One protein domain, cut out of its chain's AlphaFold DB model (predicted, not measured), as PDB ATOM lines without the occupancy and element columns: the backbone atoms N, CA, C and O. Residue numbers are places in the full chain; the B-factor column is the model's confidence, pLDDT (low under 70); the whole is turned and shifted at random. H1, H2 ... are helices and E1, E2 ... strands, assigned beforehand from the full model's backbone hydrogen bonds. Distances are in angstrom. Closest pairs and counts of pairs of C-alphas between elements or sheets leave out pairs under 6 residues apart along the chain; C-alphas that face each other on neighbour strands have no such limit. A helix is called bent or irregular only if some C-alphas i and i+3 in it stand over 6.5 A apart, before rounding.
ATOM      1  N   ALA A   5      24.051   8.431  27.862       41.56
ATOM      2  CA  ALA A   5      23.316   9.265  26.927       41.56
ATOM      3  C   ALA A   5      23.492   8.697  25.515       41.56
ATOM      4  O   ALA A   5      24.596   8.733  24.972       41.56
ATOM      5  N   TYR A   6      22.417   8.182  24.916       42.91
ATOM      6  CA  TYR A   6      22.432   7.757  23.519       42.91
ATOM      7  C   TYR A   6      22.032   8.921  22.615       42.91
ATOM      8  O   TYR A   6      20.999   9.563  22.836       42.91
ATOM      9  N   ARG A   7      22.850   9.173  21.589       49.34
ATOM     10  CA  ARG A   7      22.646  10.227  20.593       49.34
ATOM     11  C   ARG A   7      22.658   9.637  19.193       49.34
ATOM     12  O   ARG A   7      23.574   8.898  18.843       49.34
ATOM     13  N   HIS A   8      21.684  10.025  18.382       52.06
ATOM     14  CA  HIS A   8      21.742   9.847  16.937       52.06
ATOM     15  C   HIS A   8      22.129  11.181  16.298       52.06
ATOM     16  O   HIS A   8      21.444  12.177  16.526       52.06
ATOM     17  N   VAL A   9      23.225  11.212  15.541       49.75
ATOM     18  CA  VAL A   9      23.741  12.418  14.878       49.75
ATOM     19  C   VAL A   9      23.609  12.215  13.374       49.75
ATOM     20  O   VAL A   9      24.116  11.224  12.854       49.75
ATOM     21  N   ALA A  10      22.903  13.116  12.695       44.91
ATOM     22  CA  ALA A  10      22.772  13.094  11.241       44.91
ATOM     23  C   ALA A  10      24.068  13.552  10.551       44.91
ATOM     24  O   ALA A  10      24.944  14.156  11.175       44.91
ATOM     25  N   ASP A  11      24.174  13.316   9.241       42.25
ATOM     26  CA  ASP A  11      25.367  13.633   8.438       42.25
ATOM     27  C   ASP A  11      25.788  15.108   8.476       42.25
ATOM     28  O   ASP A  11      26.950  15.432   8.228       42.25
ATOM     29  N   ASN A  12      24.857  15.996   8.827       41.12
ATOM     30  CA  ASN A  12      25.067  17.429   9.002       41.12
ATOM     31  C   ASN A  12      25.453  17.835  10.439       41.12
ATOM     32  O   ASN A  12      25.342  19.008  10.777       41.12
ATOM     33  N   TYR A  13      25.899  16.894  11.276       42.62
ATOM     34  CA  TYR A  13      26.309  17.117  12.671       42.62
ATOM     35  C   TYR A  13      25.184  17.540  13.632       42.62
ATOM     36  O   TYR A  13      25.462  17.911  14.771       42.62
ATOM     37  N   ILE A  14      23.915  17.440  13.225       39.25
ATOM     38  CA  ILE A  14      22.775  17.726  14.103       39.25
ATOM     39  C   ILE A  14      22.426  16.469  14.907       39.25
ATOM     40  O   ILE A  14      22.208  15.399  14.335       39.25
ATOM     41  N   ALA A  15      22.333  16.588  16.233       40.72
ATOM     42  CA  ALA A  15      21.788  15.527  17.076       40.72
ATOM     43  C   ALA A  15      20.264  15.447  16.886       40.72
ATOM     44  O   ALA A  15      19.524  16.333  17.303       40.72
ATOM     45  N   VAL A  16      19.794  14.376  16.251       44.47
ATOM     46  CA  VAL A  16      18.392  14.194  15.858       44.47
ATOM     47  C   VAL A  16      17.581  13.449  16.923       44.47
ATOM     48  O   VAL A  16      16.385  13.687  17.078       44.47
ATOM     49  N   PHE A  17      18.209  12.555  17.690       44.41
ATOM     50  CA  PHE A  17      17.517  11.797  18.734       44.41
ATOM     51  C   PHE A  17      18.368  11.652  19.990       44.41
ATOM     52  O   PHE A  17      19.566  11.382  19.905       44.41
ATOM     53  N   GLN A  18      17.729  11.819  21.150       47.75
ATOM     54  CA  GLN A  18      18.377  11.825  22.461       47.75
ATOM     55  C   GLN A  18      17.513  11.078  23.476       47.75
ATOM     56  O   GLN A  18      16.401  11.507  23.813       47.75
ATOM     57  N   HIS A  19      18.037   9.974  24.004       45.75
ATOM     58  CA  HIS A  19      17.373   9.243  25.076       45.75
ATOM     59  C   HIS A  19      18.364   8.790  26.137       45.75
ATOM     60  O   HIS A  19      19.496   8.404  25.842       45.75
ATOM     61  N   PHE A  20      17.921   8.867  27.387       38.12
ATOM     62  CA  PHE A  20      18.695   8.410  28.522       38.12
ATOM     63  C   PHE A  20      18.473   6.910  28.692       38.12
ATOM     64  O   PHE A  20      17.331   6.473  28.843       38.12
ATOM     65  N   ILE A  21      19.543   6.117  28.618       43.16
ATOM     66  CA  ILE A  21      19.450   4.659  28.698       43.16
ATOM     67  C   ILE A  21      19.906   4.206  30.093       43.16
ATOM     68  O   ILE A  21      21.051   4.474  30.483       43.16
ATOM     69  N   PRO A  22      19.049   3.501  30.860       32.50
ATOM     70  CA  PRO A  22      19.460   2.868  32.106       32.50
ATOM     71  C   PRO A  22      20.568   1.826  31.862       32.50
ATOM     72  O   PRO A  22      20.522   1.101  30.864       32.50
ATOM     73  N   PRO A  23      21.545   1.678  32.773       29.11
ATOM     74  CA  PRO A  23      22.583   0.659  32.642       29.11
ATOM     75  C   PRO A  23      21.976  -0.755  32.585       29.11
ATOM     76  O   PRO A  23      21.163  -1.122  33.431       29.11
ATOM     77  N   GLY A  24      22.389  -1.556  31.594       30.78
ATOM     78  CA  GLY A  24      21.912  -2.933  31.388       30.78
ATOM     79  C   GLY A  24      20.865  -3.109  30.280       30.78
ATOM     80  O   GLY A  24      20.436  -4.235  30.031       30.78
ATOM     81  N   VAL A  25      20.477  -2.032  29.591       38.47
ATOM     82  CA  VAL A  25      19.617  -2.078  28.398       38.47
ATOM     83  C   VAL A  25      20.476  -1.963  27.135       38.47
ATOM     84  O   VAL A  25      21.411  -1.170  27.089       38.47
ATOM     85  N   TRP A  26      20.186  -2.764  26.107       47.66
ATOM     86  CA  TRP A  26      20.980  -2.785  24.874       47.66
ATOM     87  C   TRP A  26      20.783  -1.488  24.068       47.66
ATOM     88  O   TRP A  26      19.690  -1.247  23.565       47.66
ATOM     89  N   GLU A  27      21.832  -0.679  23.880       50.22
ATOM     90  CA  GLU A  27      21.791   0.593  23.118       50.22
ATOM     91  C   GLU A  27      21.206   0.438  21.709       50.22
ATOM     92  O   GLU A  27      20.450   1.273  21.217       50.22
ATOM     93  N   ALA A  28      21.500  -0.694  21.082       48.56
ATOM     94  CA  ALA A  28      21.117  -1.024  19.721       48.56
ATOM     95  C   ALA A  28      19.588  -1.104  19.497       48.56
ATOM     96  O   ALA A  28      19.094  -0.966  18.383       48.56
ATOM     97  N   ILE A  29      18.828  -1.285  20.572       52.28
ATOM     98  CA  ILE A  29      17.365  -1.309  20.589       52.28
ATOM     99  C   ILE A  29      16.778   0.112  20.460       52.28
ATOM    100  O   ILE A  29      15.746   0.312  19.815       52.28
ATOM    101  N   TYR A  30      17.448   1.101  21.055       56.91
ATOM    102  CA  TYR A  30      17.065   2.510  20.982       56.91
ATOM    103  C   TYR A  30      17.449   3.155  19.654       56.91
ATOM    104  O   TYR A  30      16.870   4.176  19.296       56.91
ATOM    105  N   VAL A  31      18.370   2.548  18.898       59.34
ATOM    106  CA  VAL A  31      18.682   2.947  17.521       59.34
ATOM    107  C   VAL A  31      17.406   2.957  16.675       59.34
ATOM    108  O   VAL A  31      17.076   3.967  16.065       59.34
ATOM    109  N   ILE A  32      16.651   1.856  16.699       61.00
ATOM    110  CA  ILE A  32      15.442   1.673  15.887       61.00
ATOM    111  C   ILE A  32      14.327   2.624  16.325       61.00
ATOM    112  O   ILE A  32      13.717   3.299  15.498       61.00
ATOM    113  N   GLU A  33      14.074   2.712  17.632       63.25
ATOM    114  CA  GLU A  33      13.037   3.608  18.149       63.25
ATOM    115  C   GLU A  33      13.407   5.081  17.935       63.25
ATOM    116  O   GLU A  33      12.541   5.894  17.616       63.25
ATOM    117  N   GLY A  34      14.692   5.419  18.055       60.88
ATOM    118  CA  GLY A  34      15.207   6.754  17.794       60.88
ATOM    119  C   GLY A  34      14.997   7.197  16.355       60.88
ATOM    120  O   GLY A  34      14.555   8.318  16.131       60.88
ATOM    121  N   LEU A  35      15.213   6.303  15.391       60.19
ATOM    122  CA  LEU A  35      14.971   6.577  13.971       60.19
ATOM    123  C   LEU A  35      13.490   6.774  13.659       60.19
ATOM    124  O   LEU A  35      13.133   7.686  12.920       60.19
ATOM    125  N   LEU A  36      12.622   5.950  14.250       63.00
ATOM    126  CA  LEU A  36      11.176   6.052  14.044       63.00
ATOM    127  C   LEU A  36      10.586   7.308  14.703       63.00
ATOM    128  O   LEU A  36       9.676   7.921  14.149       63.00
ATOM    129  N   LYS A  37      11.107   7.717  15.867       62.41
ATOM    130  CA  LYS A  37      10.629   8.893  16.617       62.41
ATOM    131  C   LYS A  37      11.280  10.211  16.212       62.41
ATOM    132  O   LYS A  37      10.773  11.261  16.596       62.41
ATOM    133  N   ALA A  38      12.374  10.175  15.458       55.81
ATOM    134  CA  ALA A  38      13.120  11.357  15.044       55.81
ATOM    135  C   ALA A  38      12.292  12.368  14.226       55.81
ATOM    136  O   ALA A  38      12.704  13.517  14.098       55.81
ATOM    137  N   GLY A  39      11.137  11.967  13.671       52.53
ATOM    138  CA  GLY A  39      10.249  12.873  12.932       52.53
ATOM    139  C   GLY A  39      10.932  13.533  11.731       52.53
ATOM    140  O   GLY A  39      10.529  14.615  11.309       52.53
ATOM    141  N   LEU A  40      11.997  12.907  11.216       53.94
ATOM    142  CA  LEU A  40      12.790  13.437  10.118       53.94
ATOM    143  C   LEU A  40      11.931  13.539   8.856       53.94
ATOM    144  O   LEU A  40      11.232  12.598   8.483       53.94
ATOM    145  N   SER A  41      12.043  14.670   8.158       45.97
ATOM    146  CA  SER A  41      11.464  14.852   6.821       45.97
ATOM    147  C   SER A  41      12.103  13.926   5.776       45.97
ATOM    148  O   SER A  41      11.495  13.648   4.745       45.97
ATOM    149  N   VAL A  42      13.308  13.423   6.062       49.59
ATOM    150  CA  VAL A  42      14.052  12.457   5.253       49.59
ATOM    151  C   VAL A  42      14.068  11.110   5.975       49.59
ATOM    152  O   VAL A  42      14.503  11.021   7.121       49.59
ATOM    153  N   LYS A  43      13.603  10.048   5.308       57.31
ATOM    154  CA  LYS A  43      13.758   8.681   5.822       57.31
ATOM    155  C   LYS A  43      15.246   8.340   5.825       57.31
ATOM    156  O   LYS A  43      15.837   8.239   4.757       57.31
ATOM    157  N   ALA A  44      15.827   8.176   7.010       60.03
ATOM    158  CA  ALA A  44      17.173   7.637   7.144       60.03
ATOM    159  C   ALA A  44      17.168   6.187   6.638       60.03
ATOM    160  O   ALA A  44      16.470   5.336   7.191       60.03
ATOM    161  N   ASP A  45      17.902   5.931   5.562       70.19
ATOM    162  CA  ASP A  45      18.086   4.602   4.982       70.19
ATOM    163  C   ASP A  45      19.300   3.883   5.584       70.19
ATOM    164  O   ASP A  45      19.365   2.659   5.529       70.19
ATOM    165  N   THR A  46      20.226   4.622   6.198       75.69
ATOM    166  CA  THR A  46      21.495   4.117   6.726       75.69
ATOM    167  C   THR A  46      21.754   4.621   8.136       75.69
ATOM    168  O   THR A  46      21.457   5.764   8.482       75.69
ATOM    169  N   VAL A  47      22.300   3.746   8.980       76.12
ATOM    170  CA  VAL A  47      22.515   4.021  10.399       76.12
ATOM    171  C   VAL A  47      23.871   3.531  10.847       76.12
ATOM    172  O   VAL A  47      24.141   2.330  10.873       76.12
ATOM    173  N   HIS A  48      24.693   4.468  11.304       75.06
ATOM    174  CA  HIS A  48      25.958   4.157  11.948       75.06
ATOM    175  C   HIS A  48      25.747   3.931  13.445       75.06
ATOM    176  O   HIS A  48      25.120   4.737  14.132       75.06
ATOM    177  N   ALA A  49      26.283   2.822  13.947       70.44
ATOM    178  CA  ALA A  49      26.241   2.467  15.361       70.44
ATOM    179  C   ALA A  49      27.647   2.109  15.859       70.44
ATOM    180  O   ALA A  49      28.501   1.667  15.088       70.44
ATOM    181  N   ASP A  50      27.902   2.266  17.156       70.38
ATOM    182  CA  ASP A  50      29.140   1.752  17.747       70.38
ATOM    183  C   ASP A  50      29.066   0.217  17.909       70.38
ATOM    184  O   ASP A  50      28.101  -0.447  17.529       70.38
ATOM    185  N   THR A  51      30.106  -0.359  18.500       63.41
ATOM    186  CA  THR A  51      30.338  -1.783  18.755       63.41
ATOM    187  C   THR A  51      29.127  -2.484  19.391       63.41
ATOM    188  O   THR A  51      28.873  -3.650  19.100       63.41
ATOM    189  N   GLN A  52      28.328  -1.786  20.207       62.72
ATOM    190  CA  GLN A  52      27.107  -2.343  20.807       62.72
ATOM    191  C   GLN A  52      25.991  -2.638  19.782       62.72
ATOM    192  O   GLN A  52      25.134  -3.487  20.031       62.72
ATOM    193  N   GLY A  53      26.031  -2.009  18.603       60.31
ATOM    194  CA  GLY A  53      25.137  -2.255  17.466       60.31
ATOM    195  C   GLY A  53      25.329  -3.612  16.779       60.31
ATOM    196  O   GLY A  53      24.546  -3.966  15.907       60.31
ATOM    197  N   GLN A  54      26.333  -4.404  17.172       68.06
ATOM    198  CA  GLN A  54      26.660  -5.689  16.535       68.06
ATOM    199  C   GLN A  54      25.698  -6.846  16.867       68.06
ATOM    200  O   GLN A  54      25.898  -7.972  16.404       68.06
ATOM    201  N   SER A  55      24.668  -6.612  17.681       78.75
ATOM    202  CA  SER A  55      23.701  -7.647  18.061       78.75
ATOM    203  C   SER A  55      22.936  -8.186  16.850       78.75
ATOM    204  O   SER A  55      22.378  -7.426  16.059       78.75
ATOM    205  N   ALA A  56      22.838  -9.514  16.745       83.50
ATOM    206  CA  ALA A  56      22.096 -10.175  15.674       83.50
ATOM    207  C   ALA A  56      20.627  -9.715  15.628       83.50
ATOM    208  O   ALA A  56      20.135  -9.345  14.570       83.50
ATOM    209  N   ALA A  57      19.939  -9.639  16.770       79.00
ATOM    210  CA  ALA A  57      18.542  -9.199  16.795       79.00
ATOM    211  C   ALA A  57      18.360  -7.786  16.209       79.00
ATOM    212  O   ALA A  57      17.365  -7.514  15.548       79.00
ATOM    213  N   VAL A  58      19.337  -6.896  16.400       78.19
ATOM    214  CA  VAL A  58      19.269  -5.524  15.879       78.19
ATOM    215  C   VAL A  58      19.469  -5.518  14.371       78.19
ATOM    216  O   VAL A  58      18.695  -4.871  13.676       78.19
ATOM    217  N   PHE A  59      20.424  -6.300  13.856       85.38
ATOM    218  CA  PHE A  59      20.553  -6.533  12.415       85.38
ATOM    219  C   PHE A  59      19.251  -7.058  11.796       85.38
ATOM    220  O   PHE A  59      18.872  -6.611  10.718       85.38
ATOM    221  N   ALA A  60      18.546  -7.960  12.483       88.06
ATOM    222  CA  ALA A  60      17.283  -8.511  11.998       88.06
ATOM    223  C   ALA A  60      16.205  -7.435  11.853       88.06
ATOM    224  O   ALA A  60      15.624  -7.282  10.784       88.06
ATOM    225  N   PHE A  61      15.947  -6.664  12.911       82.62
ATOM    226  CA  PHE A  61      14.897  -5.647  12.868       82.62
ATOM    227  C   PHE A  61      15.275  -4.440  12.005       82.62
ATOM    228  O   PHE A  61      14.399  -3.901  11.337       82.62
ATOM    229  N   ALA A  62      16.551  -4.047  11.952       82.50
ATOM    230  CA  ALA A  62      17.013  -3.033  11.008       82.50
ATOM    231  C   ALA A  62      16.743  -3.474   9.561       82.50
ATOM    232  O   ALA A  62      16.110  -2.739   8.807       82.50
ATOM    233  N   TYR A  63      17.103  -4.714   9.216       88.75
ATOM    234  CA  TYR A  63      16.828  -5.287   7.899       88.75
ATOM    235  C   TYR A  63      15.330  -5.314   7.569       88.75
ATOM    236  O   TYR A  63      14.929  -4.862   6.499       88.75
ATOM    237  N   LEU A  64      14.484  -5.780   8.495       87.56
ATOM    238  CA  LEU A  64      13.031  -5.844   8.282       87.56
ATOM    239  C   LEU A  64      12.381  -4.457   8.141       87.56
ATOM    240  O   LEU A  64      11.359  -4.325   7.473       87.56
ATOM    241  N   LEU A  65      12.971  -3.422   8.742       82.19
ATOM    242  CA  LEU A  65      12.533  -2.031   8.601       82.19
ATOM    243  C   LEU A  65      13.106  -1.335   7.355       82.19
ATOM    244  O   LEU A  65      12.760  -0.182   7.104       82.19
ATOM    245  N   GLY A  66      13.954  -2.014   6.575       83.25
ATOM    246  CA  GLY A  66      14.613  -1.443   5.400       83.25
ATOM    247  C   GLY A  66      15.729  -0.456   5.744       83.25
ATOM    248  O   GLY A  66      15.955   0.491   4.998       83.25
ATOM    249  N   ILE A  67      16.390  -0.652   6.886       81.44
ATOM    250  CA  ILE A  67      17.458   0.205   7.400       81.44
ATOM    251  C   ILE A  67      18.802  -0.513   7.239       81.44
ATOM    252  O   ILE A  67      19.014  -1.601   7.781       81.44
ATOM    253  N   ASN A  68      19.741   0.136   6.557       82.44
ATOM    254  CA  ASN A  68      21.122  -0.307   6.415       82.44
ATOM    255  C   ASN A  68      21.900   0.000   7.697       82.44
ATOM    256  O   ASN A  68      22.421   1.097   7.903       82.44
ATOM    257  N   LEU A  69      21.972  -0.984   8.590       84.62
ATOM    258  CA  LEU A  69      22.764  -0.875   9.808       84.62
ATOM    259  C   LEU A  69      24.252  -1.089   9.501       84.62
ATOM    260  O   LEU A  69      24.653  -2.165   9.064       84.62
ATOM    261  N   MET A  70      25.072  -0.087   9.805       87.31
ATOM    262  CA  MET A  70      26.519  -0.093   9.592       87.31
ATOM    263  C   MET A  70      27.267   0.119  10.914       87.31
ATOM    264  O   MET A  70      27.761   1.222  11.190       87.31
ATOM    265  N   PRO A  71      27.341  -0.908  11.782       85.38
ATOM    266  CA  PRO A  71      28.015  -0.778  13.056       85.38
ATOM    267  C   PRO A  71      29.535  -0.847  12.885       85.38
ATOM    268  O   PRO A  71      30.057  -1.611  12.069       85.38
ATOM    269  N   ARG A  72      30.275  -0.121  13.726       84.06
ATOM    270  CA  ARG A  72      31.728  -0.287  13.828       84.06
ATOM    271  C   ARG A  72      32.051  -1.692  14.336       84.06
ATOM    272  O   ARG A  72      31.661  -2.073  15.443       84.06
ATOM    273  N   ILE A  73      32.807  -2.460  13.552       85.00
ATOM    274  CA  ILE A  73      33.247  -3.802  13.946       85.00
ATOM    275  C   ILE A  73      34.611  -3.743  14.637       85.00
ATOM    276  O   ILE A  73      35.593  -3.247  14.083       85.00
ATOM    277  N   ARG A  74      34.683  -4.314  15.842       80.31
ATOM    278  CA  ARG A  74      35.930  -4.586  16.577       80.31
ATOM    279  C   ARG A  74      36.130  -6.093  16.678       80.31
ATOM    280  O   ARG A  74      35.153  -6.824  16.767       80.31
ATOM    281  N   ASN A  75      37.387  -6.543  16.656       83.50
ATOM    282  CA  ASN A  75      37.765  -7.952  16.815       83.50
ATOM    283  C   ASN A  75      36.924  -8.923  15.968       83.50
ATOM    284  O   ASN A  75      36.444  -9.940  16.457       83.50
ATOM    285  N   TRP A  76      36.756  -8.625  14.674       84.12
ATOM    286  CA  TRP A  76      35.894  -9.410  13.779       84.12
ATOM    287  C   TRP A  76      36.233 -10.911  13.743       84.12
ATOM    288  O   TRP A  76      35.367 -11.723  13.439       84.12
ATOM    289  N   LYS A  77      37.477 -11.280  14.074       85.19
ATOM    290  CA  LYS A  77      37.955 -12.670  14.151       85.19
ATOM    291  C   LYS A  77      37.280 -13.493  15.251       85.19
ATOM    292  O   LYS A  77      37.232 -14.710  15.129       85.19
ATOM    293  N   ASP A  78      36.768 -12.836  16.289       86.31
ATOM    294  CA  ASP A  78      36.082 -13.484  17.410       86.31
ATOM    295  C   ASP A  78      34.577 -13.651  17.131       86.31
ATOM    296  O   ASP A  78      33.854 -14.290  17.897       86.31
ATOM    297  N   LEU A  79      34.083 -13.070  16.030       87.94
ATOM    298  CA  LEU A  79      32.684 -13.145  15.641       87.94
ATOM    299  C   LEU A  79      32.403 -14.426  14.857       87.94
ATOM    300  O   LEU A  79      33.163 -14.847  13.988       87.94
ATOM    301  N   VAL A  80      31.239 -15.015  15.122       91.25
ATOM    302  CA  VAL A  80      30.742 -16.175  14.380       91.25
ATOM    303  C   VAL A  80      30.169 -15.704  13.044       91.25
ATOM    304  O   VAL A  80      29.221 -14.907  13.038       91.25
ATOM    305  N   LEU A  81      30.725 -16.215  11.940       93.94
ATOM    306  CA  LEU A  81      30.122 -16.156  10.609       93.94
ATOM    307  C   LEU A  81      29.406 -17.475  10.320       93.94
ATOM    308  O   LEU A  81      29.919 -18.565  10.603       93.94
ATOM    309  N   TYR A  82      28.221 -17.366   9.734       95.50
ATOM    310  CA  TYR A  82      27.331 -18.495   9.509       95.50
ATOM    311  C   TYR A  82      27.299 -18.906   8.037       95.50
ATOM    312  O   TYR A  82      27.268 -18.070   7.138       95.50
ATOM    313  N   ARG A  83      27.281 -20.212   7.776       95.06
ATOM    314  CA  ARG A  83      27.041 -20.761   6.437       95.06
ATOM    315  C   ARG A  83      25.542 -20.894   6.179       95.06
ATOM    316  O   ARG A  83      24.805 -21.206   7.116       95.06
ATOM    317  N   PRO A  84      25.104 -20.775   4.915       93.69
ATOM    318  CA  PRO A  84      23.741 -21.125   4.540       93.69
ATOM    319  C   PRO A  84      23.486 -22.634   4.660       93.69
ATOM    320  O   PRO A  84      22.410 -23.033   5.072       93.69
ATOM    321  N   ASP A  85      24.469 -23.484   4.356       92.69
ATOM    322  CA  ASP A  85      24.360 -24.937   4.515       92.69
ATOM    323  C   ASP A  85      25.662 -25.499   5.096       92.69
ATOM    324  O   ASP A  85      26.766 -25.129   4.686       92.69
ATOM    325  N   SER A  86      25.515 -26.434   6.031       91.12
ATOM    326  CA  SER A  86      26.564 -27.282   6.601       91.12
ATOM    327  C   SER A  86      27.436 -27.987   5.552       91.12
ATOM    328  O   SER A  86      28.618 -28.231   5.792       91.12
ATOM    329  N   LYS A  87      26.875 -28.306   4.377       91.44
ATOM    330  CA  LYS A  87      27.590 -28.995   3.291       91.44
ATOM    331  C   LYS A  87      28.386 -28.046   2.398       91.44
ATOM    332  O   LYS A  87      29.276 -28.498   1.676       91.44
ATOM    333  N   GLY A  88      28.082 -26.748   2.434       88.12
ATOM    334  CA  GLY A  88      28.745 -25.742   1.615       88.12
ATOM    335  C   GLY A  88      30.211 -25.586   2.010       88.12
ATOM    336  O   GLY A  88      30.521 -25.358   3.181       88.12
ATOM    337  N   LYS A  89      31.118 -25.687   1.033       91.94
ATOM    338  CA  LYS A  89      32.552 -25.432   1.217       91.94
ATOM    339  C   LYS A  89      33.009 -24.290   0.328       91.94
ATOM    340  O   LYS A  89      32.729 -24.289  -0.869       91.94
ATOM    341  N   TYR A  90      33.761 -23.359   0.903       91.00
ATOM    342  CA  TYR A  90      34.229 -22.170   0.196       91.00
ATOM    343  C   TYR A  90      35.743 -22.184   0.039       91.00
ATOM    344  O   TYR A  90      36.499 -22.255   1.009       91.00
ATOM    345  N   ARG A  91      36.218 -22.070  -1.201       93.81
ATOM    346  CA  ARG A  91      37.654 -22.005  -1.484       93.81
ATOM    347  C   ARG A  91      38.253 -20.768  -0.793       93.81
ATOM    348  O   ARG A  91      37.717 -19.674  -0.915       93.81
ATOM    349  N   HIS A  92      39.357 -20.951  -0.067       92.06
ATOM    350  CA  HIS A  92      40.112 -19.922   0.677       92.06
ATOM    351  C   HIS A  92      39.459 -19.327   1.935       92.06
ATOM    352  O   HIS A  92      40.189 -19.002   2.868       92.06
ATOM    353  N   ILE A  93      38.131 -19.230   2.006       91.25
ATOM    354  CA  ILE A  93      37.429 -18.571   3.124       91.25
ATOM    355  C   ILE A  93      36.678 -19.535   4.049       91.25
ATOM    356  O   ILE A  93      36.045 -19.091   4.999       91.25
ATOM    357  N   ASP A  94      36.764 -20.848   3.815       92.50
ATOM    358  CA  ASP A  94      36.030 -21.863   4.587       92.50
ATOM    359  C   ASP A  94      36.184 -21.690   6.107       92.50
ATOM    360  O   ASP A  94      35.211 -21.721   6.854       92.50
ATOM    361  N   LYS A  95      37.413 -21.414   6.559       91.56
ATOM    362  CA  LYS A  95      37.752 -21.251   7.980       91.56
ATOM    363  C   LYS A  95      37.078 -20.053   8.652       91.56
ATOM    364  O   LYS A  95      37.065 -20.006   9.876       91.56
ATOM    365  N   LEU A  96      36.556 -19.092   7.884       91.69
ATOM    366  CA  LEU A  96      35.837 -17.947   8.442       91.69
ATOM    367  C   LEU A  96      34.500 -18.367   9.055       91.69
ATOM    368  O   LEU A  96      34.047 -17.748  10.011       91.69
ATOM    369  N   PHE A  97      33.874 -19.413   8.516       94.62
ATOM    370  CA  PHE A  97      32.531 -19.812   8.904       94.62
ATOM    371  C   PHE A  97      32.551 -20.974   9.894       94.62
ATOM    372  O   PHE A  97      33.000 -22.075   9.556       94.62
ATOM    373  N   THR A  98      32.001 -20.743  11.085       93.81
ATOM    374  CA  THR A  98      32.053 -21.668  12.230       93.81
ATOM    375  C   THR A  98      30.681 -22.186  12.674       93.81
ATOM    376  O   THR A  98      30.616 -23.053  13.542       93.81
ATOM    377  N   ALA A  99      29.593 -21.711  12.062       95.19
ATOM    378  CA  ALA A  99      28.224 -22.154  12.336       95.19
ATOM    379  C   ALA A  99      27.375 -22.232  11.051       95.19
ATOM    380  O   ALA A  99      27.828 -21.845   9.972       95.19
ATOM    381  N   THR A 100      26.141 -22.726  11.156       96.31
ATOM    382  CA  THR A 100      25.165 -22.826  10.055       96.31
ATOM    383  C   THR A 100      23.846 -22.189  10.483       96.31
ATOM    384  O   THR A 100      23.489 -22.284  11.656       96.31
ATOM    385  N   ILE A 101      23.165 -21.514   9.557       96.38
ATOM    386  CA  ILE A 101      21.857 -20.884   9.789       96.38
ATOM    387  C   ILE A 101      20.757 -21.946   9.888       96.38
ATOM    388  O   ILE A 101      20.724 -22.884   9.090       96.38
ATOM    389  N   ASP A 102      19.828 -21.763  10.826       95.31
ATOM    390  CA  ASP A 102      18.574 -22.522  10.877       95.31
ATOM    391  C   ASP A 102      17.479 -21.807  10.066       95.31
ATOM    392  O   ASP A 102      16.751 -20.949  10.569       95.31
ATOM    393  N   TRP A 103      17.376 -22.153   8.781       96.25
ATOM    394  CA  TRP A 103      16.369 -21.578   7.880       96.25
ATOM    395  C   TRP A 103      14.943 -21.958   8.268       96.25
ATOM    396  O   TRP A 103      14.038 -21.138   8.140       96.25
ATOM    397  N   VAL A 104      14.748 -23.170   8.793       96.12
ATOM    398  CA  VAL A 104      13.426 -23.674   9.178       96.12
ATOM    399  C   VAL A 104      12.856 -22.830  10.315       96.12
ATOM    400  O   VAL A 104      11.672 -22.503  10.302       96.12
ATOM    401  N   LEU A 105      13.691 -22.422  11.274       93.69
ATOM    402  CA  LEU A 105      13.259 -21.544  12.359       93.69
ATOM    403  C   LEU A 105      12.806 -20.165  11.857       93.69
ATOM    404  O   LEU A 105      11.828 -19.619  12.370       93.69
ATOM    405  N   ILE A 106      13.496 -19.609  10.856       94.88
ATOM    406  CA  ILE A 106      13.112 -18.336  10.232       94.88
ATOM    407  C   ILE A 106      11.787 -18.508   9.479       94.88
ATOM    408  O   ILE A 106      10.864 -17.725   9.686       94.88
ATOM    409  N   GLU A 107      11.659 -19.553   8.660       96.06
ATOM    410  CA  GLU A 107      10.443 -19.859   7.893       96.06
ATOM    411  C   GLU A 107       9.221 -20.133   8.782       96.06
ATOM    412  O   GLU A 107       8.101 -19.791   8.416       96.06
ATOM    413  N   GLN A 108       9.402 -20.722   9.961       95.62
ATOM    414  CA  GLN A 108       8.287 -20.988  10.871       95.62
ATOM    415  C   GLN A 108       7.738 -19.730  11.547       95.62
ATOM    416  O   GLN A 108       6.573 -19.728  11.927       95.62
ATOM    417  N   HIS A 109       8.560 -18.686  11.706       91.00
ATOM    418  CA  HIS A 109       8.225 -17.509  12.513       91.00
ATOM    419  C   HIS A 109       8.305 -16.177  11.751       91.00
ATOM    420  O   HIS A 109       8.250 -15.102  12.359       91.00
ATOM    421  N   TRP A 110       8.455 -16.204  10.420       93.00
ATOM    422  CA  TRP A 110       8.613 -14.981   9.625       93.00
ATOM    423  C   TRP A 110       7.388 -14.064   9.716       93.00
ATOM    424  O   TRP A 110       7.536 -12.841   9.693       93.00
ATOM    425  N   GLN A 111       6.182 -14.629   9.848       92.88
ATOM    426  CA  GLN A 111       4.951 -13.848   9.947       92.88
ATOM    427  C   GLN A 111       4.912 -13.062  11.254       92.88
ATOM    428  O   GLN A 111       4.631 -11.867  11.242       92.88
ATOM    429  N   GLU A 112       5.248 -13.699  12.373       87.06
ATOM    430  CA  GLU A 112       5.324 -13.053  13.679       87.06
ATOM    431  C   GLU A 112       6.431 -11.989  13.713       87.06
ATOM    432  O   GLU A 112       6.224 -10.904  14.260       87.06
ATOM    433  N   LEU A 113       7.580 -12.247  13.074       86.88
ATOM    434  CA  LEU A 113       8.645 -11.249  12.915       86.88
ATOM    435  C   LEU A 113       8.157 -10.016  12.143       86.88
ATOM    436  O   LEU A 113       8.394  -8.882  12.570       86.88
ATOM    437  N   MET A 114       7.434 -10.223  11.039       88.56
ATOM    438  CA  MET A 114       6.841  -9.136  10.261       88.56
ATOM    439  C   MET A 114       5.768  -8.385  11.050       88.56
ATOM    440  O   MET A 114       5.771  -7.158  11.056       88.56
ATOM    441  N   GLN A 115       4.886  -9.081  11.768       85.06
ATOM    442  CA  GLN A 115       3.856  -8.456  12.606       85.06
ATOM    443  C   GLN A 115       4.457  -7.574  13.703       85.06
ATOM    444  O   GLN A 115       3.975  -6.463  13.941       85.06
ATOM    445  N   VAL A 116       5.527  -8.039  14.354       80.62
ATOM    446  CA  VAL A 116       6.257  -7.236  15.339       80.62
ATOM    447  C   VAL A 116       6.897  -6.021  14.682       80.62
ATOM    448  O   VAL A 116       6.768  -4.912  15.196       80.62
ATOM    449  N   THR A 117       7.533  -6.205  13.528       81.00
ATOM    450  CA  THR A 117       8.163  -5.109  12.782       81.00
ATOM    451  C   THR A 117       7.143  -4.041  12.383       81.00
ATOM    452  O   THR A 117       7.375  -2.854  12.603       81.00
ATOM    453  N   LEU A 118       5.981  -4.449  11.871       82.44
ATOM    454  CA  LEU A 118       4.897  -3.541  11.494       82.44
ATOM    455  C   LEU A 118       4.291  -2.834  12.711       82.44
ATOM    456  O   LEU A 118       4.009  -1.642  12.643       82.44
ATOM    457  N   SER A 119       4.138  -3.531  13.841       76.88
ATOM    458  CA  SER A 119       3.698  -2.914  15.104       76.88
ATOM    459  C   SER A 119       4.686  -1.854  15.600       76.88
ATOM    460  O   SER A 119       4.290  -0.783  16.057       76.88
ATOM    461  N   ILE A 120       5.987  -2.126  15.475       73.94
ATOM    462  CA  ILE A 120       7.038  -1.153  15.779       73.94
ATOM    463  C   ILE A 120       6.928   0.055  14.839       73.94
ATOM    464  O   ILE A 120       6.914   1.192  15.304       73.94
ATOM    465  N   GLN A 121       6.793  -0.180  13.531       73.19
ATOM    466  CA  GLN A 121       6.675   0.881  12.528       73.19
ATOM    467  C   GLN A 121       5.419   1.745  12.727       73.19
ATOM    468  O   GLN A 121       5.467   2.956  12.527       73.19
ATOM    469  N   ALA A 122       4.309   1.139  13.152       73.81
ATOM    470  CA  ALA A 122       3.064   1.831  13.472       73.81
ATOM    471  C   ALA A 122       3.116   2.596  14.809       73.81
ATOM    472  O   ALA A 122       2.154   3.281  15.157       73.81
ATOM    473  N   GLY A 123       4.199   2.465  15.585       68.31
ATOM    474  CA  GLY A 123       4.343   3.087  16.901       68.31
ATOM    475  C   GLY A 123       3.424   2.499  17.979       68.31
ATOM    476  O   GLY A 123       3.316   3.071  19.061       68.31
ATOM    477  N   THR A 124       2.766   1.365  17.713       61.81
ATOM    478  CA  THR A 124       1.842   0.708  18.652       61.81
ATOM    479  C   THR A 124       2.566  -0.048  19.759       61.81
ATOM    480  O   THR A 124       1.998  -0.243  20.833       61.81
ATOM    481  N   ILE A 125       3.823  -0.447  19.540       62.34
ATOM    482  CA  ILE A 125       4.666  -1.052  20.573       62.34
ATOM    483  C   ILE A 125       6.027  -0.356  20.610       62.34
ATOM    484  O   ILE A 125       6.691  -0.204  19.587       62.34
ATOM    485  N   SER A 126       6.468   0.018  21.814       62.00
ATOM    486  CA  SER A 126       7.825   0.519  22.039       62.00
ATOM    487  C   SER A 126       8.843  -0.593  21.753       62.00
ATOM    488  O   SER A 126       8.848  -1.633  22.425       62.00
ATOM    489  N   SER A 127       9.701  -0.378  20.750       59.66
ATOM    490  CA  SER A 127      10.738  -1.329  20.321       59.66
ATOM    491  C   SER A 127      11.634  -1.788  21.484       59.66
ATOM    492  O   SER A 127      11.934  -2.985  21.553       59.66
ATOM    493  N   PRO A 128      11.982  -0.917  22.460       55.75
ATOM    494  CA  PRO A 128      12.721  -1.331  23.640       55.75
ATOM    495  C   PRO A 128      12.046  -2.272  24.601       55.75
ATOM    496  O   PRO A 128      12.687  -3.227  25.037       55.75
ATOM    497  N   LEU A 129      10.768  -2.075  24.895       56.41
ATOM    498  CA  LEU A 129      10.048  -2.972  25.795       56.41
ATOM    499  C   LEU A 129       9.884  -4.365  25.179       56.41
ATOM    500  O   LEU A 129       9.997  -5.369  25.881       56.41
ATOM    501  N   LEU A 130       9.682  -4.433  23.863       61.09
ATOM    502  CA  LEU A 130       9.593  -5.691  23.123       61.09
ATOM    503  C   LEU A 130      10.928  -6.440  23.130       61.09
ATOM    504  O   LEU A 130      10.973  -7.609  23.500       61.09
ATOM    505  N   LEU A 131      12.026  -5.765  22.783       58.91
ATOM    506  CA  LEU A 131      13.349  -6.385  22.706       58.91
ATOM    507  C   LEU A 131      13.924  -6.740  24.091       58.91
ATOM    508  O   LEU A 131      14.547  -7.793  24.229       58.91
ATOM    509  N   LEU A 132      13.644  -5.949  25.136       55.41
ATOM    510  CA  LEU A 132      13.941  -6.308  26.531       55.41
ATOM    511  C   LEU A 132      13.196  -7.576  26.965       55.41
ATOM    512  O   LEU A 132      13.799  -8.465  27.566       55.41
ATOM    513  N   ARG A 133      11.905  -7.688  26.627       57.12
ATOM    514  CA  ARG A 133      11.075  -8.858  26.952       57.12
ATOM    515  C   ARG A 133      11.499 -10.105  26.175       57.12
ATOM    516  O   ARG A 133      11.499 -11.207  26.713       57.12
ATOM    517  N   LEU A 134      11.906  -9.926  24.920       55.66
ATOM    518  CA  LEU A 134      12.460 -10.990  24.084       55.66
ATOM    519  C   LEU A 134      13.829 -11.471  24.609       55.66
ATOM    520  O   LEU A 134      14.111 -12.669  24.583       55.66
ATOM    521  N   GLY A 135      14.659 -10.559  25.127       52.50
ATOM    522  CA  GLY A 135      15.975 -10.865  25.697       52.50
ATOM    523  C   GLY A 135      15.933 -11.535  27.077       52.50
ATOM    524  O   GLY A 135      16.731 -12.440  27.341       52.50
ATOM    525  N   SER A 136      14.995 -11.149  27.952       50.69
ATOM    526  CA  SER A 136      14.861 -11.731  29.297       50.69
ATOM    527  C   SER A 136      14.312 -13.167  29.286       50.69
ATOM    528  O   SER A 136      14.689 -13.970  30.137       50.69
ATOM    529  N   GLU A 137      13.515 -13.539  28.278       49.78
ATOM    530  CA  GLU A 137      12.985 -14.903  28.079       49.78
ATOM    531  C   GLU A 137      13.768 -15.733  27.032       49.78
ATOM    532  O   GLU A 137      13.320 -16.791  26.569       49.78
ATOM    533  N   SER A 138      14.966 -15.267  26.664       53.19
ATOM    534  CA  SER A 138      15.702 -15.589  25.426       53.19
ATOM    535  C   SER A 138      15.957 -17.060  25.087       53.19
ATOM    536  O   SER A 138      16.194 -17.367  23.920       53.19
ATOM    537  N   ARG A 139      15.923 -17.995  26.045       53.19
ATOM    538  CA  ARG A 139      16.110 -19.430  25.741       53.19
ATOM    539  C   ARG A 139      14.816 -20.167  25.395       53.19
ATOM    540  O   ARG A 139      14.890 -21.245  24.816       53.19
ATOM    541  N   LYS A 140      13.650 -19.622  25.757       59.81
ATOM    542  CA  LYS A 140      12.336 -20.243  25.499       59.81
ATOM    543  C   LYS A 140      11.514 -19.489  24.457       59.81
ATOM    544  O   LYS A 140      10.601 -20.069  23.875       59.81
ATOM    545  N   ASN A 141      11.840 -18.225  24.204       76.88
ATOM    546  CA  ASN A 141      11.108 -17.411  23.248       76.88
ATOM    547  C   ASN A 141      11.537 -17.723  21.803       76.88
ATOM    548  O   ASN A 141      12.585 -17.276  21.337       76.88
ATOM    549  N   ARG A 142      10.712 -18.497  21.087       83.25
ATOM    550  CA  ARG A 142      10.981 -18.897  19.696       83.25
ATOM    551  C   ARG A 142      11.059 -17.712  18.733       83.25
ATOM    552  O   ARG A 142      11.885 -17.740  17.829       83.25
ATOM    553  N   LEU A 143      10.288 -16.651  18.976       81.62
ATOM    554  CA  LEU A 143      10.331 -15.436  18.165       81.62
ATOM    555  C   LEU A 143      11.679 -14.720  18.294       81.62
ATOM    556  O   LEU A 143      12.253 -14.293  17.296       81.62
ATOM    557  N   TYR A 144      12.220 -14.631  19.514       80.38
ATOM    558  CA  TYR A 144      13.561 -14.081  19.724       80.38
ATOM    559  C   TYR A 144      14.635 -14.918  19.023       80.38
ATOM    560  O   TYR A 144      15.546 -14.364  18.412       80.38
ATOM    561  N   LEU A 145      14.529 -16.248  19.090       85.06
ATOM    562  CA  LEU A 145      15.470 -17.140  18.415       85.06
ATOM    563  C   LEU A 145      15.398 -16.982  16.890       85.06
ATOM    564  O   LEU A 145      16.446 -16.880  16.259       85.06
ATOM    565  N   ALA A 146      14.197 -16.866  16.317       90.00
ATOM    566  CA  ALA A 146      14.008 -16.594  14.892       90.00
ATOM    567  C   ALA A 146      14.581 -15.228  14.480       90.00
ATOM    568  O   ALA A 146      15.316 -15.140  13.497       90.00
ATOM    569  N   ALA A 147      14.328 -14.173  15.267       86.69
ATOM    570  CA  ALA A 147      14.927 -12.855  15.043       86.69
ATOM    571  C   ALA A 147      16.457 -12.932  15.088       86.69
ATOM    572  O   ALA A 147      17.142 -12.359  14.247       86.69
ATOM    573  N   ARG A 148      17.017 -13.667  16.054       88.06
ATOM    574  CA  ARG A 148      18.463 -13.845  16.181       88.06
ATOM    575  C   ARG A 148      19.054 -14.598  14.988       88.06
ATOM    576  O   ARG A 148      20.113 -14.196  14.520       88.06
ATOM    577  N   GLU A 149      18.398 -15.650  14.498       93.44
ATOM    578  CA  GLU A 149      18.858 -16.393  13.317       93.44
ATOM    579  C   GLU A 149      18.819 -15.536  12.051       93.44
ATOM    580  O   GLU A 149      19.837 -15.432  11.368       93.44
ATOM    581  N   LEU A 150      17.721 -14.818  11.792       94.31
ATOM    582  CA  LEU A 150      17.662 -13.847  10.691       94.31
ATOM    583  C   LEU A 150      18.772 -12.794  10.823       94.31
ATOM    584  O   LEU A 150      19.488 -12.479   9.876       94.31
ATOM    585  N   GLY A 151      18.961 -12.297  12.039       91.69
ATOM    586  CA  GLY A 151      20.023 -11.374  12.393       91.69
ATOM    587  C   GLY A 151      21.425 -11.884  12.094       91.69
ATOM    588  O   GLY A 151      22.273 -11.130  11.627       91.69
ATOM    589  N   ASN A 152      21.677 -13.168  12.342       93.88
ATOM    590  CA  ASN A 152      22.947 -13.816  12.035       93.88
ATOM    591  C   ASN A 152      23.197 -13.911  10.527       93.88
ATOM    592  O   ASN A 152      24.353 -13.770  10.119       93.88
ATOM    593  N   VAL A 153      22.154 -14.091   9.706       96.31
ATOM    594  CA  VAL A 153      22.259 -14.029   8.237       96.31
ATOM    595  C   VAL A 153      22.750 -12.649   7.812       96.31
ATOM    596  O   VAL A 153      23.825 -12.527   7.225       96.31
ATOM    597  N   VAL A 154      21.998 -11.604   8.169       95.00
ATOM    598  CA  VAL A 154      22.280 -10.220   7.756       95.00
ATOM    599  C   VAL A 154      23.639  -9.763   8.287       95.00
ATOM    600  O   VAL A 154      24.455  -9.223   7.543       95.00
ATOM    601  N   ARG A 155      23.940 -10.061   9.556       93.06
ATOM    602  CA  ARG A 155      25.238  -9.757  10.168       93.06
ATOM    603  C   ARG A 155      26.387 -10.473   9.463       93.06
ATOM    604  O   ARG A 155      27.453  -9.886   9.316       93.06
ATOM    605  N   THR A 156      26.205 -11.725   9.038       95.00
ATOM    606  CA  THR A 156      27.252 -12.451   8.300       95.00
ATOM    607  C   THR A 156      27.524 -11.794   6.949       95.00
ATOM    608  O   THR A 156      28.689 -11.626   6.600       95.00
ATOM    609  N   ILE A 157      26.482 -11.378   6.223       95.00
ATOM    610  CA  ILE A 157      26.625 -10.643   4.954       95.00
ATOM    611  C   ILE A 157      27.418  -9.351   5.187       95.00
ATOM    612  O   ILE A 157      28.462  -9.159   4.564       95.00
ATOM    613  N   PHE A 158      27.005  -8.543   6.166       93.31
ATOM    614  CA  PHE A 158      27.707  -7.310   6.521       93.31
ATOM    615  C   PHE A 158      29.171  -7.559   6.917       93.31
ATOM    616  O   PHE A 158      30.059  -6.810   6.525       93.31
ATOM    617  N   LEU A 159      29.465  -8.621   7.674       93.69
ATOM    618  CA  LEU A 159      30.841  -8.954   8.058       93.69
ATOM    619  C   LEU A 159      31.709  -9.345   6.858       93.69
ATOM    620  O   LEU A 159      32.888  -8.999   6.828       93.69
ATOM    621  N   LEU A 160      31.153 -10.057   5.878       93.69
ATOM    622  CA  LEU A 160      31.880 -10.401   4.655       93.69
ATOM    623  C   LEU A 160      32.213  -9.145   3.843       93.69
ATOM    624  O   LEU A 160      33.356  -8.994   3.411       93.69
ATOM    625  N   GLU A 161      31.262  -8.219   3.709       93.25
ATOM    626  CA  GLU A 161      31.488  -6.909   3.087       93.25
ATOM    627  C   GLU A 161      32.520  -6.088   3.869       93.25
ATOM    628  O   GLU A 161      33.479  -5.575   3.293       93.25
ATOM    629  N   TRP A 162      32.397  -6.052   5.197       91.62
ATOM    630  CA  TRP A 162      33.335  -5.380   6.094       91.62
ATOM    631  C   TRP A 162      34.763  -5.902   5.953       91.62
ATOM    632  O   TRP A 162      35.715  -5.126   6.021       91.62
ATOM    633  N   ILE A 163      34.948  -7.215   5.789       91.88
ATOM    634  CA  ILE A 163      36.266  -7.831   5.583       91.88
ATOM    635  C   ILE A 163      36.775  -7.541   4.163       91.88
ATOM    636  O   ILE A 163      37.966  -7.262   3.992       91.88
ATOM    637  N   GLY A 164      35.891  -7.575   3.165       91.81
ATOM    638  CA  GLY A 164      36.228  -7.439   1.749       91.81
ATOM    639  C   GLY A 164      36.469  -6.009   1.259       91.81
ATOM    640  O   GLY A 164      37.244  -5.835   0.324       91.81
ATOM    641  N   SER A 165      35.868  -4.993   1.883       94.06
ATOM    642  CA  SER A 165      35.945  -3.597   1.431       94.06
ATOM    643  C   SER A 165      36.743  -2.724   2.396       94.06
ATOM    644  O   SER A 165      36.507  -2.702   3.606       94.06
ATOM    645  N   LEU A 166      37.718  -1.984   1.862       92.38
ATOM    646  CA  LEU A 166      38.425  -0.952   2.619       92.38
ATOM    647  C   LEU A 166      37.570   0.312   2.742       92.38
ATOM    648  O   LEU A 166      37.575   0.949   3.793       92.38
ATOM    649  N   GLU A 167      36.830   0.628   1.690       91.56
ATOM    650  CA  GLU A 167      35.977   1.801   1.545       91.56
ATOM    651  C   GLU A 167      34.889   1.799   2.623       91.56
ATOM    652  O   GLU A 167      34.792   2.757   3.387       91.56
ATOM    653  N   LEU A 168      34.180   0.674   2.796       88.94
ATOM    654  CA  LEU A 168      33.173   0.509   3.849       88.94
ATOM    655  C   LEU A 168      33.769   0.733   5.247       88.94
ATOM    656  O   LEU A 168      33.181   1.402   6.098       88.94
ATOM    657  N   ARG A 169      34.973   0.204   5.503       90.75
ATOM    658  CA  ARG A 169      35.652   0.403   6.793       90.75
ATOM    659  C   ARG A 169      36.015   1.862   7.026       90.75
ATOM    660  O   ARG A 169      35.900   2.335   8.158       90.75
ATOM    661  N   GLN A 170      36.474   2.561   5.991       89.25
ATOM    662  CA  GLN A 170      36.816   3.978   6.070       89.25
ATOM    663  C   GLN A 170      35.574   4.831   6.321       89.25
ATOM    664  O   GLN A 170      35.602   5.663   7.223       89.25
ATOM    665  N   GLU A 171      34.485   4.575   5.600       86.69
ATOM    666  CA  GLU A 171      33.207   5.272   5.752       86.69
ATOM    667  C   GLU A 171      32.650   5.136   7.173       86.69
ATOM    668  O   GLU A 171      32.438   6.136   7.865       86.69
ATOM    669  N   VAL A 172      32.509   3.903   7.665       84.88
ATOM    670  CA  VAL A 172      32.003   3.652   9.023       84.88
ATOM    671  C   VAL A 172      32.919   4.267  10.078       84.88
ATOM    672  O   VAL A 172      32.436   4.828  11.064       84.88
ATOM    673  N   THR A 173      34.239   4.207   9.883       84.44
ATOM    674  CA  THR A 173      35.195   4.823  10.815       84.44
ATOM    675  C   THR A 173      35.066   6.345  10.811       84.44
ATOM    676  O   THR A 173      35.021   6.947  11.880       84.44
ATOM    677  N   ALA A 174      34.948   6.970   9.638       82.50
ATOM    678  CA  ALA A 174      34.774   8.411   9.507       82.50
ATOM    679  C   ALA A 174      33.478   8.884  10.178       82.50
ATOM    680  O   ALA A 174      33.512   9.829  10.964       82.50
ATOM    681  N   ASN A 175      32.358   8.195   9.948       77.56
ATOM    682  CA  ASN A 175      31.083   8.543  10.575       77.56
ATOM    683  C   ASN A 175      31.087   8.294  12.090       77.56
ATOM    684  O   ASN A 175      30.566   9.114  12.844       77.56
ATOM    685  N   THR A 176      31.766   7.247  12.569       74.25
ATOM    686  CA  THR A 176      31.951   7.052  14.019       74.25
ATOM    687  C   THR A 176      32.783   8.186  14.631       74.25
ATOM    688  O   THR A 176      32.412   8.728  15.671       74.25
ATOM    689  N   ASN A 177      33.857   8.615  13.960       78.88
ATOM    690  CA  ASN A 177      34.686   9.733  14.417       78.88
ATOM    691  C   ASN A 177      33.901  11.056  14.485       78.88
ATOM    692  O   ASN A 177      34.180  11.876  15.360       78.88
ATOM    693  N   LYS A 178      32.909  11.274  13.605       75.00
ATOM    694  CA  LYS A 178      32.009  12.441  13.691       75.00
ATOM    695  C   LYS A 178      31.207  12.427  14.991       75.00
ATOM    696  O   LYS A 178      31.146  13.447  15.672       75.00
ATOM    697  N   ILE A 179      30.644  11.275  15.361       70.31
ATOM    698  CA  ILE A 179      29.888  11.111  16.612       70.31
ATOM    699  C   ILE A 179      30.803  11.333  17.825       70.31
ATOM    700  O   ILE A 179      30.436  12.057  18.749       70.31
ATOM    701  N   GLU A 180      32.014  10.766  17.813       73.69
ATOM    702  CA  GLU A 180      33.017  10.980  18.868       73.69
ATOM    703  C   GLU A 180      33.410  12.468  18.985       73.69
ATOM    704  O   GLU A 180      33.466  13.007  20.093       73.69
ATOM    705  N   SER A 181      33.595  13.159  17.854       78.75
ATOM    706  CA  SER A 181      33.926  14.593  17.807       78.75
ATOM    707  C   SER A 181      32.781  15.465  18.319       78.75
ATOM    708  O   SER A 181      33.012  16.360  19.132       78.75
ATOM    709  N   TYR A 182      31.541  15.175  17.913       73.50
ATOM    710  CA  TYR A 182      30.348  15.855  18.423       73.50
ATOM    711  C   TYR A 182      30.208  15.656  19.936       73.50
ATOM    712  O   TYR A 182      29.952  16.607  20.672       73.50
ATOM    713  N   ASN A 183      30.432  14.436  20.430       71.75
ATOM    714  CA  ASN A 183      30.404  14.153  21.863       71.75
ATOM    715  C   ASN A 183      31.483  14.934  22.625       71.75
ATOM    716  O   ASN A 183      31.186  15.487  23.684       71.75
ATOM    717  N   GLY A 184      32.701  15.025  22.083       77.81
ATOM    718  CA  GLY A 184      33.774  15.852  22.640       77.81
ATOM    719  C   GLY A 184      33.420  17.341  22.665       77.81
ATOM    720  O   GLY A 184      33.614  18.001  23.685       77.81
ATOM    721  N   GLY A 193      30.034  21.033  35.480       61.41
ATOM    722  CA  GLY A 193      30.812  19.831  35.833       61.41
ATOM    723  C   GLY A 193      30.381  18.522  35.149       61.41
ATOM    724  O   GLY A 193      29.263  18.405  34.657       61.41
ATOM    725  N   ASP A 194      31.284  17.531  35.156       58.75
ATOM    726  CA  ASP A 194      31.138  16.227  34.470       58.75
ATOM    727  C   ASP A 194      30.121  15.275  35.128       58.75
ATOM    728  O   ASP A 194      29.703  14.288  34.520       58.75
ATOM    729  N   VAL A 195      29.736  15.537  36.378       58.59
ATOM    730  CA  VAL A 195      28.867  14.656  37.166       58.59
ATOM    731  C   VAL A 195      27.490  15.291  37.289       58.59
ATOM    732  O   VAL A 195      27.344  16.393  37.820       58.59
ATOM    733  N   ILE A 196      26.459  14.586  36.823       60.41
ATOM    734  CA  ILE A 196      25.079  14.971  37.106       60.41
ATOM    735  C   ILE A 196      24.778  14.531  38.542       60.41
ATOM    736  O   ILE A 196      24.700  13.338  38.825       60.41
ATOM    737  N   ALA A 197      24.688  15.499  39.458       57.44
ATOM    738  CA  ALA A 197      24.396  15.247  40.871       57.44
ATOM    739  C   ALA A 197      22.940  14.799  41.102       57.44
ATOM    740  O   ALA A 197      22.635  14.173  42.116       57.44
ATOM    741  N   GLU A 198      22.052  15.094  40.153       63.00
ATOM    742  CA  GLU A 198      20.656  14.667  40.155       63.00
ATOM    743  C   GLU A 198      20.518  13.232  39.645       63.00
ATOM    744  O   GLU A 198      21.032  12.876  38.584       63.00
ATOM    745  N   ASN A 199      19.796  12.408  40.404       59.88
ATOM    746  CA  ASN A 199      19.507  11.012  40.066       59.88
ATOM    747  C   ASN A 199      18.115  10.845  39.420       59.88
ATOM    748  O   ASN A 199      17.596   9.734  39.343       59.88
ATOM    749  N   GLU A 200      17.493  11.952  39.005       69.00
ATOM    750  CA  GLU A 200      16.180  11.969  38.363       69.00
ATOM    751  C   GLU A 200      16.339  11.928  36.828       69.00
ATOM    752  O   GLU A 200      16.983  12.815  36.257       69.00
ATOM    753  N   PRO A 201      15.776  10.915  36.136       62.59
ATOM    754  CA  PRO A 201      15.972  10.728  34.695       62.59
ATOM    755  C   PRO A 201      15.488  11.901  33.835       62.59
ATOM    756  O   PRO A 201      16.089  12.194  32.802       62.59
ATOM    757  N   GLU A 202      14.412  12.581  34.248       67.00
ATOM    758  CA  GLU A 202      13.879  13.729  33.508       67.00
ATOM    759  C   GLU A 202      14.838  14.923  33.536       67.00
ATOM    760  O   GLU A 202      15.090  15.529  32.493       67.00
ATOM    761  N   GLU A 203      15.433  15.229  34.690       68.06
ATOM    762  CA  GLU A 203      16.410  16.318  34.825       68.06
ATOM    763  C   GLU A 203      17.718  16.004  34.084       68.06
ATOM    764  O   GLU A 203      18.256  16.843  33.353       68.06
ATOM    765  N   GLN A 204      18.169  14.746  34.140       66.19
ATOM    766  CA  GLN A 204      19.294  14.263  33.334       66.19
ATOM    767  C   GLN A 204      19.029  14.429  31.827       66.19
ATOM    768  O   GLN A 204      19.906  14.874  31.078       66.19
ATOM    769  N   GLN A 205      17.807  14.131  31.371       68.06
ATOM    770  CA  GLN A 205      17.418  14.285  29.970       68.06
ATOM    771  C   GLN A 205      17.292  15.758  29.549       68.06
ATOM    772  O   GLN A 205      17.720  16.106  28.447       68.06
ATOM    773  N   LYS A 206      16.747  16.634  30.404       74.00
ATOM    774  CA  LYS A 206      16.678  18.083  30.148       74.00
ATOM    775  C   LYS A 206      18.071  18.666  29.938       74.00
ATOM    776  O   LYS A 206      18.303  19.347  28.941       74.00
ATOM    777  N   ARG A 207      19.017  18.345  30.823       72.19
ATOM    778  CA  ARG A 207      20.396  18.844  30.734       72.19
ATOM    779  C   ARG A 207      21.090  18.425  29.435       72.19
ATOM    780  O   ARG A 207      21.750  19.252  28.809       72.19
ATOM    781  N   LEU A 208      20.895  17.177  28.999       70.81
ATOM    782  CA  LEU A 208      21.391  16.694  27.704       70.81
ATOM    783  C   LEU A 208      20.785  17.471  26.531       70.81
ATOM    784  O   LEU A 208      21.531  17.954  25.680       70.81
ATOM    785  N   ARG A 209      19.458  17.649  26.524       72.00
ATOM    786  CA  ARG A 209      18.741  18.380  25.467       72.00
ATOM    787  C   ARG A 209      19.197  19.824  25.343       72.00
ATOM    788  O   ARG A 209      19.444  20.285  24.234       72.00
ATOM    789  N   TYR A 210      19.328  20.534  26.462       77.94
ATOM    790  CA  TYR A 210      19.784  21.924  26.446       77.94
ATOM    791  C   TYR A 210      21.223  22.048  25.952       77.94
ATOM    792  O   TYR A 210      21.509  22.926  25.145       77.94
ATOM    793  N   ASN A 211      22.114  21.156  26.388       77.44
ATOM    794  CA  ASN A 211      23.500  21.179  25.933       77.44
ATOM    795  C   ASN A 211      23.605  20.901  24.425       77.44
ATOM    796  O   ASN A 211      24.298  21.610  23.702       77.44
ATOM    797  N   ASP A 212      22.855  19.923  23.923       73.06
ATOM    798  CA  ASP A 212      22.852  19.607  22.495       73.06
ATOM    799  C   ASP A 212      22.171  20.691  21.641       73.06
ATOM    800  O   ASP A 212      22.594  20.926  20.508       73.06
ATOM    801  N   LEU A 213      21.168  21.396  22.175       76.00
ATOM    802  CA  LEU A 213      20.581  22.574  21.529       76.00
ATOM    803  C   LEU A 213      21.625  23.691  21.377       76.00
ATOM    804  O   LEU A 213      21.763  24.255  20.295       76.00
ATOM    805  N   VAL A 214      22.382  23.980  22.439       79.88
ATOM    806  CA  VAL A 214      23.469  24.969  22.401       79.88
ATOM    807  C   VAL A 214      24.559  24.531  21.426       79.88
ATOM    808  O   VAL A 214      24.974  25.327  20.591       79.88
ATOM    809  N   ALA A 215      24.976  23.263  21.464       77.69
ATOM    810  CA  ALA A 215      25.960  22.728  20.527       77.69
ATOM    811  C   ALA A 215      25.508  22.875  19.069       77.69
ATOM    812  O   ALA A 215      26.272  23.358  18.238       77.69
ATOM    813  N   SER A 216      24.251  22.542  18.775       73.62
ATOM    814  CA  SER A 216      23.683  22.690  17.431       73.62
ATOM    815  C   SER A 216      23.617  24.158  16.989       73.62
ATOM    816  O   SER A 216      23.899  24.453  15.834       73.62
ATOM    817  N   ALA A 217      23.296  25.083  17.900       78.38
ATOM    818  CA  ALA A 217      23.245  26.518  17.610       78.38
ATOM    819  C   ALA A 217      24.627  27.153  17.371       78.38
ATOM    820  O   ALA A 217      24.700  28.180  16.712       78.38
ATOM    821  N   VAL A 218      25.702  26.573  17.912       78.31
ATOM    822  CA  VAL A 218      27.084  27.044  17.691       78.31
ATOM    823  C   VAL A 218      27.693  26.456  16.409       78.31
ATOM    824  O   VAL A 218      28.607  27.048  15.843       78.31
ATOM    825  N   ILE A 219      27.221  25.285  15.967       75.81
ATOM    826  CA  ILE A 219      27.680  24.619  14.735       75.81
ATOM    827  C   ILE A 219      27.102  25.279  13.468       75.81
ATOM    828  O   ILE A 219      27.754  25.235  12.423       75.81
ATOM    829  N   LEU A 220      25.892  25.844  13.556       56.38
ATOM    830  CA  LEU A 220      25.196  26.561  12.476       56.38
ATOM    831  C   LEU A 220      25.689  28.005  12.326       56.38
ATOM    832  O   LEU A 220      25.766  28.454  11.160       56.38
TER     833      LEU A 220
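This is residues 5 to 184 and 193 to 220 of the 220 residues of a protein of Paraburkholderia phenazinium (UniProt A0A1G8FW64). A core of H1, H3, short H2 and the two-stranded sheet E3 E4 is framed by helices: H6 along one side, H4 and H5 along a second, H7 along a third, and the hairpin of E1 and E2 closing the fourth, with H8 packed on its far side. The small sheet E5 E6 packs on H6 away from this core. The printed part has 208 residues, in the order E1 E2 H1 E3 H2 H3 E4 E5 E6 H4 H5 H6 H7 H8, mostly helix; E1 E2 is antiparallel, while E3 E4 and E5 E6 are parallel. It is compact, with a radius of gyration of the C-alphas of 18.5 A, and only just elongated, spanning 57 by 38 by 34 A.

E1, residues 5 to 9, begins at C-alpha 5 (23.316, 9.265, 26.927), and E2 is residues 15 to 21, 16.1 A. H1 is residues 27 to 37, 15.4 A; E3 46 to 49; H2 51 to 54; H3 56 to 64, 12.5 A; E4 68 to 71; E5 81 to 83; E6 97 to 100. H4, residues 103 to 121, 24.9 A, is irregular, with C-alphas 108 and 111 7.9 A apart and a kink of 56 degrees near residue 110. H5 is residues 127 to 136, 14.3 A. H6, residues 142 to 164, 33.0 A, begins at (10.981, -18.897, 19.696). H7 is residues 166 to 184, 26.5 A, and H8, residues 201 to 219, 27.0 A, ends at (27.680, 24.619, 14.735).

H6, the hub, touches H3 about perpendicular at 87 degrees, closest at the C-alphas of Ala 60 and Gly 151, 4.0 A. With residues 142 to 150 alone it touches H4, at Ile 106 and Ala 146, C-alphas 5.1 A apart. H6 and H7 only just touch, only at the corner, with 3 pairs of C-alphas within 8 A, closest Trp 162 and Arg 169, 6.3 A. The closest C-alphas of E5 and H6 are Leu 81 and Thr 156, 5.2 A; N 83 and O 99 of E5 and E6 are 2.8 A apart. E3, H2, H3 and E4 form a strand-helix-strand unit, parallel strands joined through helices, with a right-handed crossover; N 70 and O 47 are 2.8 A apart. H1 touches H5 at a shallow tilt of 25 degrees, opposite ways, closest at the C-alphas of Ile 29 and Pro 128, 5.6 A. In the hairpin E1 E2, N 16 and O 8 are 2.8 A apart. The closest C-alphas of E2 and H8 are Phe 20 and Gln 205, 6.2 A. Every O i to N i+4 pair is within hydrogen-bond range in H3, H5, H6, H7 and H8, 5 of 7 in H1 and 13 of 15 in H4; H2 is too short for such a pair.

The C-alphas farthest apart, Lys 87 and Gly 193, are 58.8 A apart. Residues 185 to 192 are not printed, and C-alphas 184 and 193 are 14.1 A apart across the cut. The link E5 to E6 is long, 13 residues. The mean pLDDT of the printed part is 74.0, and 76 residues are under 70, among them residues 5 to 44 and 123 to 140.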